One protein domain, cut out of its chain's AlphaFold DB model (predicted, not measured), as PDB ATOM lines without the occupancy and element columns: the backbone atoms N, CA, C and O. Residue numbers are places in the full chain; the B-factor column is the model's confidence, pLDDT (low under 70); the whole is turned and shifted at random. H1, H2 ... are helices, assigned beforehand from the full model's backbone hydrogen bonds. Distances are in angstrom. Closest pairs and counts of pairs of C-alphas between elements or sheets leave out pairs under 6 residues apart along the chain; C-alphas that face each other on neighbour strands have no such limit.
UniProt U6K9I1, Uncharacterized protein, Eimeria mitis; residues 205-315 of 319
ATOM      1  N   THR A 205      30.652   0.841  11.079       95.75
ATOM      2  CA  THR A 205      29.967   1.910  10.357       95.75
ATOM      3  C   THR A 205      29.466   2.955  11.350       95.75
ATOM      4  O   THR A 205      28.612   2.656  12.183       95.75
ATOM      5  N   LEU A 206      30.000   4.170  11.263       95.56
ATOM      6  CA  LEU A 206      29.626   5.303  12.099       95.56
ATOM      7  C   LEU A 206      28.493   6.099  11.451       95.56
ATOM      8  O   LEU A 206      28.563   6.472  10.277       95.56
ATOM      9  N   THR A 207      27.475   6.409  12.245       97.38
ATOM     10  CA  THR A 207      26.466   7.422  11.911       97.38
ATOM     11  C   THR A 207      27.046   8.830  12.047       97.38
ATOM     12  O   THR A 207      28.072   9.026  12.706       97.38
ATOM     13  N   LYS A 208      26.377   9.852  11.489       97.44
ATOM     14  CA  LYS A 208      26.839  11.248  11.607       97.44
ATOM     15  C   LYS A 208      27.095  11.665  13.057       97.44
ATOM     16  O   LYS A 208      28.132  12.251  13.351       97.44
ATOM     17  N   LYS A 209      26.167  11.337  13.957       97.56
ATOM     18  CA  LYS A 209      26.271  11.695  15.375       97.56
ATOM     19  C   LYS A 209      27.471  11.018  16.044       97.56
ATOM     20  O   LYS A 209      28.215  11.671  16.763       97.56
ATOM     21  N   GLU A 210      27.677   9.729  15.783       97.06
ATOM     22  CA  GLU A 210      28.823   9.000  16.333       97.06
ATOM     23  C   GLU A 210      30.141   9.546  15.781       97.06
ATOM     24  O   GLU A 210      31.087   9.721  16.539       97.06
ATOM     25  N   ALA A 211      30.209   9.878  14.489       97.12
ATOM     26  CA  ALA A 211      31.395  10.493  13.902       97.12
ATOM     27  C   ALA A 211      31.717  11.861  14.538       97.12
ATOM     28  O   ALA A 211      32.883  12.140  14.810       97.12
ATOM     29  N   GLU A 212      30.706  12.691  14.828       97.81
ATOM     30  CA  GLU A 212      30.880  13.967  15.539       97.81
ATOM     31  C   GLU A 212      31.407  13.755  16.966       97.81
ATOM     32  O   GLU A 212      32.376  14.401  17.363       97.81
ATOM     33  N   GLU A 213      30.820  12.819  17.715       97.62
ATOM     34  CA  GLU A 213      31.252  12.482  19.078       97.62
ATOM     35  C   GLU A 213      32.693  11.951  19.099       97.62
ATOM     36  O   GLU A 213      33.509  12.402  19.902       97.62
ATOM     37  N   ARG A 214      33.045  11.049  18.174       96.94
ATOM     38  CA  ARG A 214      34.408  10.502  18.064       96.94
ATOM     39  C   ARG A 214      35.423  11.561  17.651       96.94
ATOM     40  O   ARG A 214      36.533  11.566  18.177       96.94
ATOM     41  N   ALA A 215      35.066  12.455  16.729       97.62
ATOM     42  CA  ALA A 215      35.935  13.560  16.339       97.62
ATOM     43  C   ALA A 215      36.169  14.534  17.505       97.62
ATOM     44  O   ALA A 215      37.294  14.988  17.692       97.62
ATOM     45  N   ALA A 216      35.133  14.832  18.296       97.88
ATOM     46  CA  ALA A 216      35.256  15.684  19.475       97.88
ATOM     47  C   ALA A 216      36.164  15.056  20.544       97.88
ATOM     48  O   ALA A 216      37.070  15.729  21.026       97.88
ATOM     49  N   GLU A 217      35.984  13.764  20.846       97.25
ATOM     50  CA  GLU A 217      36.842  13.034  21.792       97.25
ATOM     51  C   GLU A 217      38.311  13.034  21.341       97.25
ATOM     52  O   GLU A 217      39.214  13.321  22.124       97.25
ATOM     53  N   MET A 218      38.568  12.743  20.061       98.00
ATOM     54  CA  MET A 218      39.932  12.758  19.530       98.00
ATOM     55  C   MET A 218      40.552  14.157  19.578       98.00
ATOM     56  O   MET A 218      41.712  14.287  19.951       98.00
ATOM     57  N   GLN A 219      39.789  15.198  19.242       98.31
ATOM     58  CA  GLN A 219      40.274  16.573  19.329       98.31
ATOM     59  C   GLN A 219      40.634  16.955  20.771       98.31
ATOM     60  O   GLN A 219      41.693  17.525  21.013       98.31
ATOM     61  N   GLU A 220      39.788  16.602  21.737       97.31
ATOM     62  CA  GLU A 220      40.044  16.876  23.151       97.31
ATOM     63  C   GLU A 220      41.357  16.234  23.614       97.31
ATOM     64  O   GLU A 220      42.183  16.888  24.247       97.31
ATOM     65  N   VAL A 221      41.600  14.974  23.243       96.69
ATOM     66  CA  VAL A 221      42.851  14.285  23.588       96.69
ATOM     67  C   VAL A 221      44.064  14.975  22.960       96.69
ATOM     68  O   VAL A 221      45.069  15.157  23.651       96.69
ATOM     69  N   THR A 222      43.997  15.394  21.688       97.12
ATOM     70  CA  THR A 222      45.114  16.126  21.061       97.12
ATOM     71  C   THR A 222      45.367  17.469  21.736       97.12
ATOM     72  O   THR A 222      46.524  17.825  21.965       97.12
ATOM     73  N   ASP A 223      44.305  18.184  22.105       97.12
ATOM     74  CA  ASP A 223      44.396  19.510  22.716       97.12
ATOM     75  C   ASP A 223      44.979  19.421  24.134       97.12
ATOM     76  O   ASP A 223      45.859  20.204  24.489       97.12
ATOM     77  N   LEU A 224      44.567  18.425  24.926       95.44
ATOM     78  CA  LEU A 224      45.110  18.181  26.266       95.44
ATOM     79  C   LEU A 224      46.586  17.771  26.230       95.44
ATOM     80  O   LEU A 224      47.361  18.208  27.081       95.44
ATOM     81  N   ILE A 225      46.999  16.962  25.248       94.31
ATOM     82  CA  ILE A 225      48.417  16.622  25.065       94.31
ATOM     83  C   ILE A 225      49.210  17.879  24.702       94.31
ATOM     84  O   ILE A 225      50.243  18.136  25.317       94.31
ATOM     85  N   ALA A 226      48.724  18.680  23.752       94.25
ATOM     86  CA  ALA A 226      49.378  19.924  23.357       94.25
ATOM     87  C   ALA A 226      49.519  20.898  24.538       94.25
ATOM     88  O   ALA A 226      50.624  21.368  24.807       94.25
ATOM     89  N   ALA A 227      48.441  21.119  25.294       91.94
ATOM     90  CA  ALA A 227      48.445  21.972  26.480       91.94
ATOM     91  C   ALA A 227      49.396  21.451  27.568       91.94
ATOM     92  O   ALA A 227      50.150  22.223  28.158       91.94
ATOM     93  N   GLY A 228      49.422  20.134  27.800       90.38
ATOM     94  CA  GLY A 228      50.354  19.500  28.731       90.38
ATOM     95  C   GLY A 228      51.820  19.657  28.331       90.38
ATOM     96  O   GLY A 228      52.668  19.884  29.191       90.38
ATOM     97  N   MET A 229      52.127  19.566  27.033       88.00
ATOM     98  CA  MET A 229      53.482  19.788  26.517       88.00
ATOM     99  C   MET A 229      53.904  21.253  26.616       88.00
ATOM    100  O   MET A 229      55.029  21.530  27.022       88.00
ATOM    101  N   GLU A 230      53.018  22.183  26.257       90.12
ATOM    102  CA  GLU A 230      53.294  23.622  26.315       90.12
ATOM    103  C   GLU A 230      53.452  24.105  27.762       90.12
ATOM    104  O   GLU A 230      54.377  24.853  28.073       90.12
ATOM    105  N   GLY A 231      52.585  23.636  28.661       86.56
ATOM    106  CA  GLY A 231      52.609  23.991  30.079       86.56
ATOM    107  C   GLY A 231      53.573  23.165  30.932       86.56
ATOM    108  O   GLY A 231      53.747  23.481  32.108       86.56
ATOM    109  N   GLY A 232      54.161  22.093  30.390       85.62
ATOM    110  CA  GLY A 232      55.073  21.198  31.108       85.62
ATOM    111  C   GLY A 232      54.482  20.564  32.377       85.62
ATOM    112  O   GLY A 232      55.233  20.214  33.285       85.62
ATOM    113  N   SER A 233      53.154  20.454  32.479       83.19
ATOM    114  CA  SER A 233      52.457  20.020  33.697       83.19
ATOM    115  C   SER A 233      51.166  19.258  33.390       83.19
ATOM    116  O   SER A 233      50.508  19.486  32.373       83.19
ATOM    117  N   SER A 234      50.779  18.355  34.295       81.81
ATOM    118  CA  SER A 234      49.486  17.660  34.230       81.81
ATOM    119  C   SER A 234      48.314  18.609  34.479       81.81
ATOM    120  O   SER A 234      47.246  18.402  33.915       81.81
ATOM    121  N   GLU A 235      48.504  19.675  35.262       87.19
ATOM    122  CA  GLU A 235      47.497  20.721  35.479       87.19
ATOM    123  C   GLU A 235      47.100  21.403  34.164       87.19
ATOM    124  O   GLU A 235      45.909  21.528  33.875       87.19
ATOM    125  N   ALA A 236      48.082  21.757  33.324       86.81
ATOM    126  CA  ALA A 236      47.825  22.286  31.985       86.81
ATOM    127  C   ALA A 236      47.106  21.264  31.084       86.81
ATOM    128  O   ALA A 236      46.276  21.638  30.260       86.81
ATOM    129  N   ALA A 237      47.357  19.970  31.298       89.44
ATOM    130  CA  ALA A 237      46.666  18.858  30.647       89.44
ATOM    131  C   ALA A 237      45.334  18.469  31.331       89.44
ATOM    132  O   ALA A 237      44.898  17.318  31.237       89.44
ATOM    133  N   GLY A 238      44.693  19.384  32.066       89.38
ATOM    134  CA  GLY A 238      43.397  19.133  32.710       89.38
ATOM    135  C   GLY A 238      43.452  18.117  33.857       89.38
ATOM    136  O   GLY A 238      42.477  17.415  34.114       89.38
ATOM    137  N   GLY A 239      44.599  17.997  34.527       88.62
ATOM    138  CA  GLY A 239      44.848  17.037  35.605       88.62
ATOM    139  C   GLY A 239      45.165  15.619  35.125       88.62
ATOM    140  O   GLY A 239      45.250  14.707  35.949       88.62
ATOM    141  N   ARG A 240      45.336  15.407  33.815       86.88
ATOM    142  CA  ARG A 240      45.634  14.092  33.238       86.88
ATOM    143  C   ARG A 240      47.117  13.886  32.993       86.88
ATOM    144  O   ARG A 240      47.866  14.818  32.710       86.88
ATOM    145  N   THR A 241      47.552  12.632  33.085       89.50
ATOM    146  CA  THR A 241      48.941  12.274  32.798       89.50
ATOM    147  C   THR A 241      49.146  12.117  31.293       89.50
ATOM    148  O   THR A 241      48.270  11.622  30.579       89.50
ATOM    149  N   LEU A 242      50.339  12.466  30.796       89.62
ATOM    150  CA  LEU A 242      50.704  12.211  29.397       89.62
ATOM    151  C   LEU A 242      50.569  10.718  29.050       89.62
ATOM    152  O   LEU A 242      50.125  10.368  27.960       89.62
ATOM    153  N   ARG A 243      50.904   9.824  29.991       88.81
ATOM    154  CA  ARG A 243      50.765   8.373  29.811       88.81
ATOM    155  C   ARG A 243      49.311   7.968  29.554       88.81
ATOM    156  O   ARG A 243      49.072   7.244  28.585       88.81
ATOM    157  N   GLY A 244      48.376   8.449  30.374       90.12
ATOM    158  CA  GLY A 244      46.942   8.183  30.232       90.12
ATOM    159  C   GLY A 244      46.365   8.772  28.944       90.12
ATOM    160  O   GLY A 244      45.644   8.086  28.218       90.12
ATOM    161  N   LEU A 245      46.769   9.993  28.582       92.94
ATOM    162  CA  LEU A 245      46.377  10.629  27.321       92.94
ATOM    163  C   LEU A 245      46.874   9.852  26.093       92.94
ATOM    164  O   LEU A 245      46.108   9.628  25.161       92.94
ATOM    165  N   LEU A 246      48.118   9.366  26.103       92.56
ATOM    166  CA  LEU A 246      48.653   8.527  25.023       92.56
ATOM    167  C   LEU A 246      47.956   7.160  24.946       92.56
ATOM    168  O   LEU A 246      47.761   6.631  23.854       92.56
ATOM    169  N   ASN A 247      47.557   6.582  26.082       92.25
ATOM    170  CA  ASN A 247      46.749   5.359  26.089       92.25
ATOM    171  C   ASN A 247      45.358   5.605  25.489       92.25
ATOM    172  O   ASN A 247      44.879   4.782  24.707       92.25
ATOM    173  N   GLN A 248      44.736   6.751  25.778       94.25
ATOM    174  CA  GLN A 248      43.477   7.121  25.137       94.25
ATOM    175  C   GLN A 248      43.654   7.407  23.643       94.25
ATOM    176  O   GLN A 248      42.862   6.921  22.845       94.25
ATOM    177  N   ALA A 249      44.720   8.098  23.232       95.00
ATOM    178  CA  ALA A 249      45.049   8.301  21.820       95.00
ATOM    179  C   ALA A 249      45.163   6.963  21.070       95.00
ATOM    180  O   ALA A 249      44.597   6.788  19.986       95.00
ATOM    181  N   TYR A 250      45.835   5.982  21.680       94.25
ATOM    182  CA  TYR A 250      45.906   4.617  21.165       94.25
ATOM    183  C   TYR A 250      44.527   3.963  21.051       94.25
ATOM    184  O   TYR A 250      44.200   3.410  20.000       94.25
ATOM    185  N   TYR A 251      43.698   4.066  22.088       93.44
ATOM    186  CA  TYR A 251      42.326   3.561  22.073       93.44
ATOM    187  C   TYR A 251      41.480   4.201  20.962       93.44
ATOM    188  O   TYR A 251      40.840   3.496  20.178       93.44
ATOM    189  N   CYS A 252      41.525   5.527  20.825       94.56
ATOM    190  CA  CYS A 252      40.827   6.247  19.768       94.56
ATOM    191  C   CYS A 252      41.289   5.777  18.385       94.56
ATOM    192  O   CYS A 252      40.455   5.493  17.525       94.56
ATOM    193  N   ARG A 253      42.600   5.618  18.168       94.88
ATOM    194  CA  ARG A 253      43.135   5.072  16.914       94.88
ATOM    195  C   ARG A 253      42.599   3.671  16.641       94.88
ATOM    196  O   ARG A 253      42.177   3.401  15.517       94.88
ATOM    197  N   GLN A 254      42.629   2.784  17.637       94.25
ATOM    198  CA  GLN A 254      42.187   1.393  17.498       94.25
ATOM    199  C   GLN A 254      40.751   1.302  16.984       94.25
ATOM    200  O   GLN A 254      40.490   0.548  16.050       94.25
ATOM    201  N   LYS A 255      39.859   2.141  17.516       93.56
ATOM    202  CA  LYS A 255      38.435   2.133  17.163       93.56
ATOM    203  C   LYS A 255      38.082   2.835  15.862       93.56
ATOM    204  O   LYS A 255      37.042   2.539  15.286       93.56
ATOM    205  N   ASN A 256      38.889   3.803  15.438       95.94
ATOM    206  CA  ASN A 256      38.494   4.725  14.375       95.94
ATOM    207  C   ASN A 256      39.287   4.551  13.072       95.94
ATOM    208  O   ASN A 256      38.835   5.015  12.029       95.94
ATOM    209  N   LYS A 257      40.442   3.870  13.078       95.25
ATOM    210  CA  LYS A 257      41.281   3.750  11.870       95.25
ATOM    211  C   LYS A 257      40.608   2.997  10.719       95.25
ATOM    212  O   LYS A 257      40.797   3.369   9.566       95.25
ATOM    213  N   ASN A 258      39.824   1.971  11.036       95.31
ATOM    214  CA  ASN A 258      39.051   1.205  10.057       95.31
ATOM    215  C   ASN A 258      37.577   1.635  10.013       95.31
ATOM    216  O   ASN A 258      36.747   0.880   9.517       95.31
ATOM    217  N   ALA A 259      37.221   2.797  10.574       94.88
ATOM    218  CA  ALA A 259      35.834   3.235  10.587       94.88
ATOM    219  C   ALA A 259      35.302   3.397   9.156       94.88
ATOM    220  O   ALA A 259      35.915   4.050   8.306       94.88
ATOM    221  N   GLU A 260      34.138   2.807   8.916       96.56
ATOM    222  CA  GLU A 260      33.314   3.102   7.753       96.56
ATOM    223  C   GLU A 260      32.300   4.175   8.142       96.56
ATOM    224  O   GLU A 260      32.002   4.371   9.319       96.56
ATOM    225  N   PHE A 261      31.758   4.890   7.165       96.81
ATOM    226  CA  PHE A 261      30.863   6.013   7.424       96.81
ATOM    227  C   PHE A 261      29.549   5.802   6.688       96.81
ATOM    228  O   PHE A 261      29.545   5.371   5.534       96.81
ATOM    229  N   GLY A 262      28.439   6.091   7.367       96.25
ATOM    230  CA  GLY A 262      27.118   6.110   6.750       96.25
ATOM    231  C   GLY A 262      27.013   7.168   5.649       96.25
ATOM    232  O   GLY A 262      27.770   8.139   5.613       96.25
ATOM    233  N   GLU A 263      26.038   7.003   4.752       95.88
ATOM    234  CA  GLU A 263      25.770   7.955   3.660       95.88
ATOM    235  C   GLU A 263      25.371   9.357   4.167       95.88
ATOM    236  O   GLU A 263      25.440  10.339   3.432       95.88
ATOM    237  N   ASP A 264      24.947   9.454   5.429       95.19
ATOM    238  CA  ASP A 264      24.544  10.678   6.117       95.19
ATOM    239  C   ASP A 264      25.721  11.495   6.678       95.19
ATOM    240  O   ASP A 264      25.521  12.635   7.117       95.19
ATOM    241  N   VAL A 265      26.938  10.942   6.676       97.38
ATOM    242  CA  VAL A 265      28.131  11.593   7.226       97.38
ATOM    243  C   VAL A 265      28.747  12.537   6.181       97.38
ATOM    244  O   VAL A 265      29.156  12.085   5.111       97.38
ATOM    245  N   PRO A 266      28.867  13.850   6.461       97.44
ATOM    246  CA  PRO A 266      29.508  14.785   5.538       97.44
ATOM    247  C   PRO A 266      30.978  14.427   5.282       97.44
ATOM    248  O   PRO A 266      31.706  14.101   6.219       97.44
ATOM    249  N   GLN A 267      31.441  14.580   4.036       97.44
ATOM    250  CA  GLN A 267      32.829  14.278   3.657       97.44
ATOM    251  C   GLN A 267      33.856  15.063   4.491       97.44
ATOM    252  O   GLN A 267      34.864  14.505   4.905       97.44
ATOM    253  N   GLU A 268      33.559  16.323   4.821       97.75
ATOM    254  CA  GLU A 268      34.416  17.159   5.674       97.75
ATOM    255  C   GLU A 268      34.645  16.544   7.064       97.75
ATOM    256  O   GLU A 268      35.744  16.614   7.613       97.75
ATOM    257  N   LEU A 269      33.617  15.908   7.634       97.50
ATOM    258  CA  LEU A 269      33.717  15.244   8.931       97.50
ATOM    259  C   LEU A 269      34.524  13.943   8.828       97.50
ATOM    260  O   LEU A 269      35.316  13.646   9.720       97.50
ATOM    261  N   ILE A 270      34.359  13.200   7.729       97.56
ATOM    262  CA  ILE A 270      35.145  11.996   7.426       97.56
ATOM    263  C   ILE A 270      36.632  12.343   7.327       97.56
ATOM    264  O   ILE A 270      37.468  11.671   7.934       97.56
ATOM    265  N   ASP A 271      36.960  13.393   6.576       97.81
ATOM    266  CA  ASP A 271      38.339  13.829   6.367       97.81
ATOM    267  C   ASP A 271      38.955  14.315   7.683       97.81
ATOM    268  O   ASP A 271      40.035  13.857   8.058       97.81
ATOM    269  N   ARG A 272      38.214  15.117   8.462       97.69
ATOM    270  CA  ARG A 272      38.635  15.542   9.804       97.69
ATOM    271  C   ARG A 272      38.923  14.357  10.724       97.69
ATOM    272  O   ARG A 272      39.927  14.362  11.431       97.69
ATOM    273  N   LEU A 273      38.056  13.347  10.732       97.31
ATOM    274  CA  LEU A 273      38.228  12.176  11.588       97.31
ATOM    275  C   LEU A 273      39.465  11.362  11.182       97.31
ATOM    276  O   LEU A 273      40.228  10.926  12.043       97.31
ATOM    277  N   LYS A 274      39.714  11.212   9.877       97.25
ATOM    278  CA  LYS A 274      40.931  10.567   9.360       97.25
ATOM    279  C   LYS A 274      42.194  11.343   9.720       97.25
ATOM    280  O   LYS A 274      43.196  10.721  10.063       97.25
ATOM    281  N   ASP A 275      42.160  12.667   9.653       97.44
ATOM    282  CA  ASP A 275      43.308  13.501  10.012       97.44
ATOM    283  C   ASP A 275      43.592  13.466  11.516       97.44
ATOM    284  O   ASP A 275      44.748  13.326  11.909       97.44
ATOM    285  N   LEU A 276      42.556  13.451  12.359       97.94
ATOM    286  CA  LEU A 276      42.712  13.225  13.799       97.94
ATOM    287  C   LEU A 276      43.338  11.858  14.101       97.94
ATOM    288  O   LEU A 276      44.243  11.772  14.927       97.94
ATOM    289  N   VAL A 277      42.932  10.790  13.404       97.12
ATOM    290  CA  VAL A 277      43.569   9.469  13.556       97.12
ATOM    291  C   VAL A 277      45.055   9.521  13.185       97.12
ATOM    292  O   VAL A 277      45.871   8.933  13.895       97.12
ATOM    293  N   LYS A 278      45.432  10.233  12.114       96.06
ATOM    294  CA  LYS A 278      46.849  10.416  11.753       96.06
ATOM    295  C   LYS A 278      47.612  11.180  12.833       96.06
ATOM    296  O   LYS A 278      48.733  10.794  13.158       96.06
ATOM    297  N   GLU A 279      47.017  12.224  13.407       96.19
ATOM    298  CA  GLU A 279      47.653  12.987  14.484       96.19
ATOM    299  C   GLU A 279      47.854  12.116  15.734       96.19
ATOM    300  O   GLU A 279      48.930  12.140  16.327       96.19
ATOM    301  N   MET A 280      46.898  11.243  16.071       95.38
ATOM    302  CA  MET A 280      47.080  10.248  17.136       95.38
ATOM    303  C   MET A 280      48.248   9.297  16.847       95.38
ATOM    304  O   MET A 280      49.070   9.050  17.728       95.38
ATOM    305  N   GLU A 281      48.360   8.770  15.622       94.50
ATOM    306  CA  GLU A 281      49.488   7.905  15.238       94.50
ATOM    307  C   GLU A 281      50.831   8.640  15.338       94.50
ATOM    308  O   GLU A 281      51.811   8.070  15.822       94.50
ATOM    309  N   LYS A 282      50.866   9.921  14.966       93.88
ATOM    310  CA  LYS A 282      52.042  10.777  15.118       93.88
ATOM    311  C   LYS A 282      52.413  10.991  16.584       93.88
ATOM    312  O   LYS A 282      53.582  10.834  16.924       93.88
ATOM    313  N   LEU A 283      51.454  11.288  17.460       92.56
ATOM    314  CA  LEU A 283      51.710  11.442  18.898       92.56
ATOM    315  C   LEU A 283      52.257  10.147  19.514       92.56
ATOM    316  O   LEU A 283      53.233  10.174  20.266       92.56
ATOM    317  N   LEU A 284      51.692   8.995  19.144       92.38
ATOM    318  CA  LEU A 284      52.184   7.687  19.587       92.38
ATOM    319  C   LEU A 284      53.614   7.419  19.104       92.38
ATOM    320  O   LEU A 284      54.440   6.926  19.875       92.38
ATOM    321  N   TYR A 285      53.931   7.780  17.862       90.31
ATOM    322  CA  TYR A 285      55.283   7.652  17.331       90.31
ATOM    323  C   TYR A 285      56.278   8.571  18.050       90.31
ATOM    324  O   TYR A 285      57.318   8.109  18.511       90.31
ATOM    325  N   VAL A 286      55.956   9.857  18.198       89.00
ATOM    326  CA  VAL A 286      56.858  10.862  18.787       89.00
ATOM    327  C   VAL A 286      57.164  10.565  20.257       89.00
ATOM    328  O   VAL A 286      58.313  10.691  20.686       89.00
ATOM    329  N   HIS A 287      56.154  10.156  21.029       87.50
ATOM    330  CA  HIS A 287      56.301   9.982  22.475       87.50
ATOM    331  C   HIS A 287      56.637   8.557  22.907       87.50
ATOM    332  O   HIS A 287      57.230   8.380  23.969       87.50
ATOM    333  N   ARG A 288      56.264   7.537  22.126       84.50
ATOM    334  CA  ARG A 288      56.524   6.132  22.481       84.50
ATOM    335  C   ARG A 288      57.396   5.389  21.480       84.50
ATOM    336  O   ARG A 288      57.757   4.253  21.754       84.50
ATOM    337  N   GLY A 289      57.725   5.977  20.332       84.31
ATOM    338  CA  GLY A 289      58.480   5.290  19.283       84.31
ATOM    339  C   GLY A 289      57.727   4.108  18.670       84.31
ATOM    340  O   GLY A 289      58.363   3.179  18.178       84.31
ATOM    341  N   VAL A 290      56.392   4.100  18.741       84.19
ATOM    342  CA  VAL A 290      55.545   2.997  18.261       84.19
ATOM    343  C   VAL A 290      55.005   3.318  16.870       84.19
ATOM    344  O   VAL A 290      54.587   4.442  16.603       84.19
ATOM    345  N   GLY A 291      54.951   2.315  15.992       81.75
ATOM    346  CA  GLY A 291      54.405   2.464  14.644       81.75
ATOM    347  C   GLY A 291      55.419   2.954  13.608       81.75
ATOM    348  O   GLY A 291      56.630   2.797  13.759       81.75
ATOM    349  N   SER A 292      54.906   3.476  12.494       77.94
ATOM    350  CA  SER A 292      55.727   3.937  11.365       77.94
ATOM    351  C   SER A 292      56.040   5.425  11.481       77.94
ATOM    352  O   SER A 292      55.217   6.180  11.997       77.94
ATOM    353  N   LYS A 293      57.210   5.840  10.970       77.81
ATOM    354  CA  LYS A 293      57.598   7.257  10.894       77.81
ATOM    355  C   LYS A 293      56.522   8.016  10.098       77.81
ATOM    356  O   LYS A 293      56.293   7.643   8.945       77.81
ATOM    357  N   PRO A 294      55.858   9.027  10.681       76.38
ATOM    358  CA  PRO A 294      54.939   9.876   9.940       76.38
ATOM    359  C   PRO A 294      55.711  10.690   8.896       76.38
ATOM    360  O   PRO A 294      56.857  11.085   9.132       76.38
ATOM    361  N   ASP A 295      55.076  10.979   7.763       74.81
ATOM    362  CA  ASP A 295      55.673  11.833   6.735       74.81
ATOM    363  C   ASP A 295      56.029  13.212   7.317       74.81
ATOM    364  O   ASP A 295      55.203  13.875   7.942       74.81
ATOM    365  N   GLY A 296      57.278  13.643   7.118       68.00
ATOM    366  CA  GLY A 296      57.751  14.968   7.538       68.00
ATOM    367  C   GLY A 296      57.999  15.153   9.041       68.00
ATOM    368  O   GLY A 296      58.255  16.279   9.461       68.00
ATOM    369  N   VAL A 297      57.947  14.092   9.853       68.88
ATOM    370  CA  VAL A 297      58.263  14.152  11.291       68.88
ATOM    371  C   VAL A 297      59.592  13.461  11.542       68.88
ATOM    372  O   VAL A 297      59.680  12.250  11.364       68.88
ATOM    373  N   ASP A 298      60.620  14.195  11.969       61.62
ATOM    374  CA  ASP A 298      61.864  13.566  12.409       61.62
ATOM    375  C   ASP A 298      61.665  12.825  13.736       61.62
ATOM    376  O   ASP A 298      60.947  13.314  14.614       61.62
ATOM    377  N   PRO A 299      62.223  11.606  13.872       57.09
ATOM    378  CA  PRO A 299      62.099  10.847  15.102       57.09
ATOM    379  C   PRO A 299      62.642  11.666  16.269       57.09
ATOM    380  O   PRO A 299      63.659  12.347  16.158       57.09
ATOM    381  N   ASN A 300      61.968  11.562  17.411       58.78
ATOM    382  CA  ASN A 300      62.536  12.022  18.666       58.78
ATOM    383  C   ASN A 300      63.918  11.346  18.828       58.78
ATOM    384  O   ASN A 300      63.977  10.121  18.690       58.78
ATOM    385  N   PRO A 301      65.015  12.080  19.096       56.38
ATOM    386  CA  PRO A 301      66.367  11.510  19.172       56.38
ATOM    387  C   PRO A 301      66.474  10.334  20.153       56.38
ATOM    388  O   PRO A 301      67.284   9.434  19.957       56.38
ATOM    389  N   ILE A 302      65.602  10.280  21.164       55.69
ATOM    390  CA  ILE A 302      65.497   9.152  22.102       55.69
ATOM    391  C   ILE A 302      65.105   7.844  21.385       55.69
ATOM    392  O   ILE A 302      65.601   6.774  21.731       55.69
ATOM    393  N   VAL A 303      64.244   7.910  20.366       56.31
ATOM    394  CA  VAL A 303      63.811   6.746  19.574       56.31
ATOM    395  C   VAL A 303      64.925   6.262  18.642       56.31
ATOM    396  O   VAL A 303      65.053   5.056  18.439       56.31
ATOM    397  N   GLU A 304      65.746   7.165  18.096       57.28
ATOM    398  CA  GLU A 304      66.928   6.761  17.316       57.28
ATOM    399  C   GLU A 304      67.993   6.115  18.199       57.28
ATOM    400  O   GLU A 304      68.498   5.052  17.851       57.28
ATOM    401  N   PHE A 305      68.238   6.675  19.387       56.66
ATOM    402  CA  PHE A 305      69.198   6.123  20.341       56.66
ATOM    403  C   PHE A 305      68.824   4.700  20.788       56.66
ATOM    404  O   PHE A 305      69.680   3.823  20.901       56.66
ATOM    405  N   LEU A 306      67.528   4.437  20.995       56.59
ATOM    406  CA  LEU A 306      67.044   3.095  21.328       56.59
ATOM    407  C   LEU A 306      67.201   2.112  20.158       56.59
ATOM    408  O   LEU A 306      67.601   0.971  20.381       56.59
ATOM    409  N   LYS A 307      66.964   2.551  18.915       58.56
ATOM    410  CA  LYS A 307      67.170   1.704  17.728       58.56
ATOM    411  C   LYS A 307      68.638   1.371  17.477       58.56
ATOM    412  O   LYS A 307      68.928   0.229  17.127       58.56
ATOM    413  N   GLU A 308      69.551   2.321  17.675       59.47
ATOM    414  CA  GLU A 308      70.994   2.044  17.604       59.47
ATOM    415  C   GLU A 308      71.404   1.028  18.680       59.47
ATOM    416  O   GLU A 308      72.080   0.048  18.374       59.47
ATOM    417  N   SER A 309      70.884   1.166  19.904       58.59
ATOM    418  CA  SER A 309      71.210   0.244  20.999       58.59
ATOM    419  C   SER A 309      70.699  -1.195  20.804       58.59
ATOM    420  O   SER A 309      71.323  -2.138  21.294       58.59
ATOM    421  N   GLU A 310      69.589  -1.396  20.083       58.91
ATOM    422  CA  GLU A 310      69.098  -2.739  19.728       58.91
ATOM    423  C   GLU A 310      69.875  -3.355  18.557       58.91
ATOM    424  O   GLU A 310      70.123  -4.563  18.565       58.91
ATOM    425  N   SER A 311      70.308  -2.541  17.586       58.31
ATOM    426  CA  SER A 311      71.162  -2.996  16.481       58.31
ATOM    427  C   SER A 311      72.505  -3.518  16.997       58.31
ATOM    428  O   SER A 311      72.912  -4.623  16.644       58.31
ATOM    429  N   ASP A 312      73.145  -2.783  17.908       63.12
ATOM    430  CA  ASP A 312      74.440  -3.167  18.485       63.12
ATOM    431  C   ASP A 312      74.357  -4.452  19.326       63.12
ATOM    432  O   ASP A 312      75.326  -5.207  19.449       63.12
ATOM    433  N   ARG A 313      73.184  -4.742  19.900       59.16
ATOM    434  CA  ARG A 313      72.955  -5.957  20.688       59.16
ATOM    435  C   ARG A 313      72.745  -7.194  19.811       59.16
ATOM    436  O   ARG A 313      73.210  -8.273  20.176       59.16
ATOM    437  N   ALA A 314      72.094  -7.042  18.657       62.56
ATOM    438  CA  ALA A 314      71.910  -8.130  17.697       62.56
ATOM    439  C   ALA A 314      73.247  -8.605  17.097       62.56
ATOM    440  O   ALA A 314      73.425  -9.803  16.872       62.56
ATOM    441  N   ASP A 315      74.206  -7.695  16.917       63.47
ATOM    442  CA  ASP A 315      75.551  -8.028  16.434       63.47
ATOM    443  C   ASP A 315      76.423  -8.706  17.509       63.47
ATOM    444  O   ASP A 315      77.308  -9.502  17.185       63.47
TER     445      ASP A 315
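What this domain is: This is residues 205 to 315 of the 319 residues of an uncharacterized protein of Eimeria mitis (UniProt U6K9I1). Three helices, H1, H2 and H3, pack as an up-and-down bundle, each running against the one before it, and a fourth helix, H4, reaches away beyond the end of H3, its residues 308 to 315 sticking out. The printed part has 111 residues with four named helices, H1 to H4 in order, and no named strand: all helix. It is elongated, 54 by 35 by 21 A, and only just loose, close to compact, with a radius of gyration of the C-alphas of 16.2 A.

Where its parts are: H1, residues 208 to 231, is 34.2 A long and begins at C-alpha 208 (26.839, 11.248, 11.607). H2 is residues 242 to 256, 20.8 A; H3 is residues 267 to 288, 31.3 A. H4, residues 301 to 315, 21.8 A, ends at C-alpha 315 (75.551, -8.028, 16.434).

How they stand to each other: H1 and H2 form a helical hairpin and touch, closest at the C-alphas of Val 221 and Leu 245, 6.3 A, at a shallow tilt of 24 degrees. H1, with residues 211 to 222 alone, touches H3, running the same way; the closest C-alphas, Ala 215 and Leu 273, are 5.5 A apart. H2 and H3, also a hairpin, touch at a steep tilt of 41 degrees, the closest C-alphas, Ala 249 and Met 280, 5.5 A apart. H4 is close to H3 but not clearly touching, the closest C-alphas, Arg 288 and Val 303, 7.9 A apart, and is apart from H1 and H2. In H1, H2, H3 and H4 every O i to N i+4 pair is within hydrogen-bond range.

The domain as a whole: The C-alphas farthest apart, Asp 264 and Asp 315, are 55.3 A apart. The printed part has no cut; the link from H3 to H4 is long, 12 residues. The pLDDT is under 70 at residues 296 to 315.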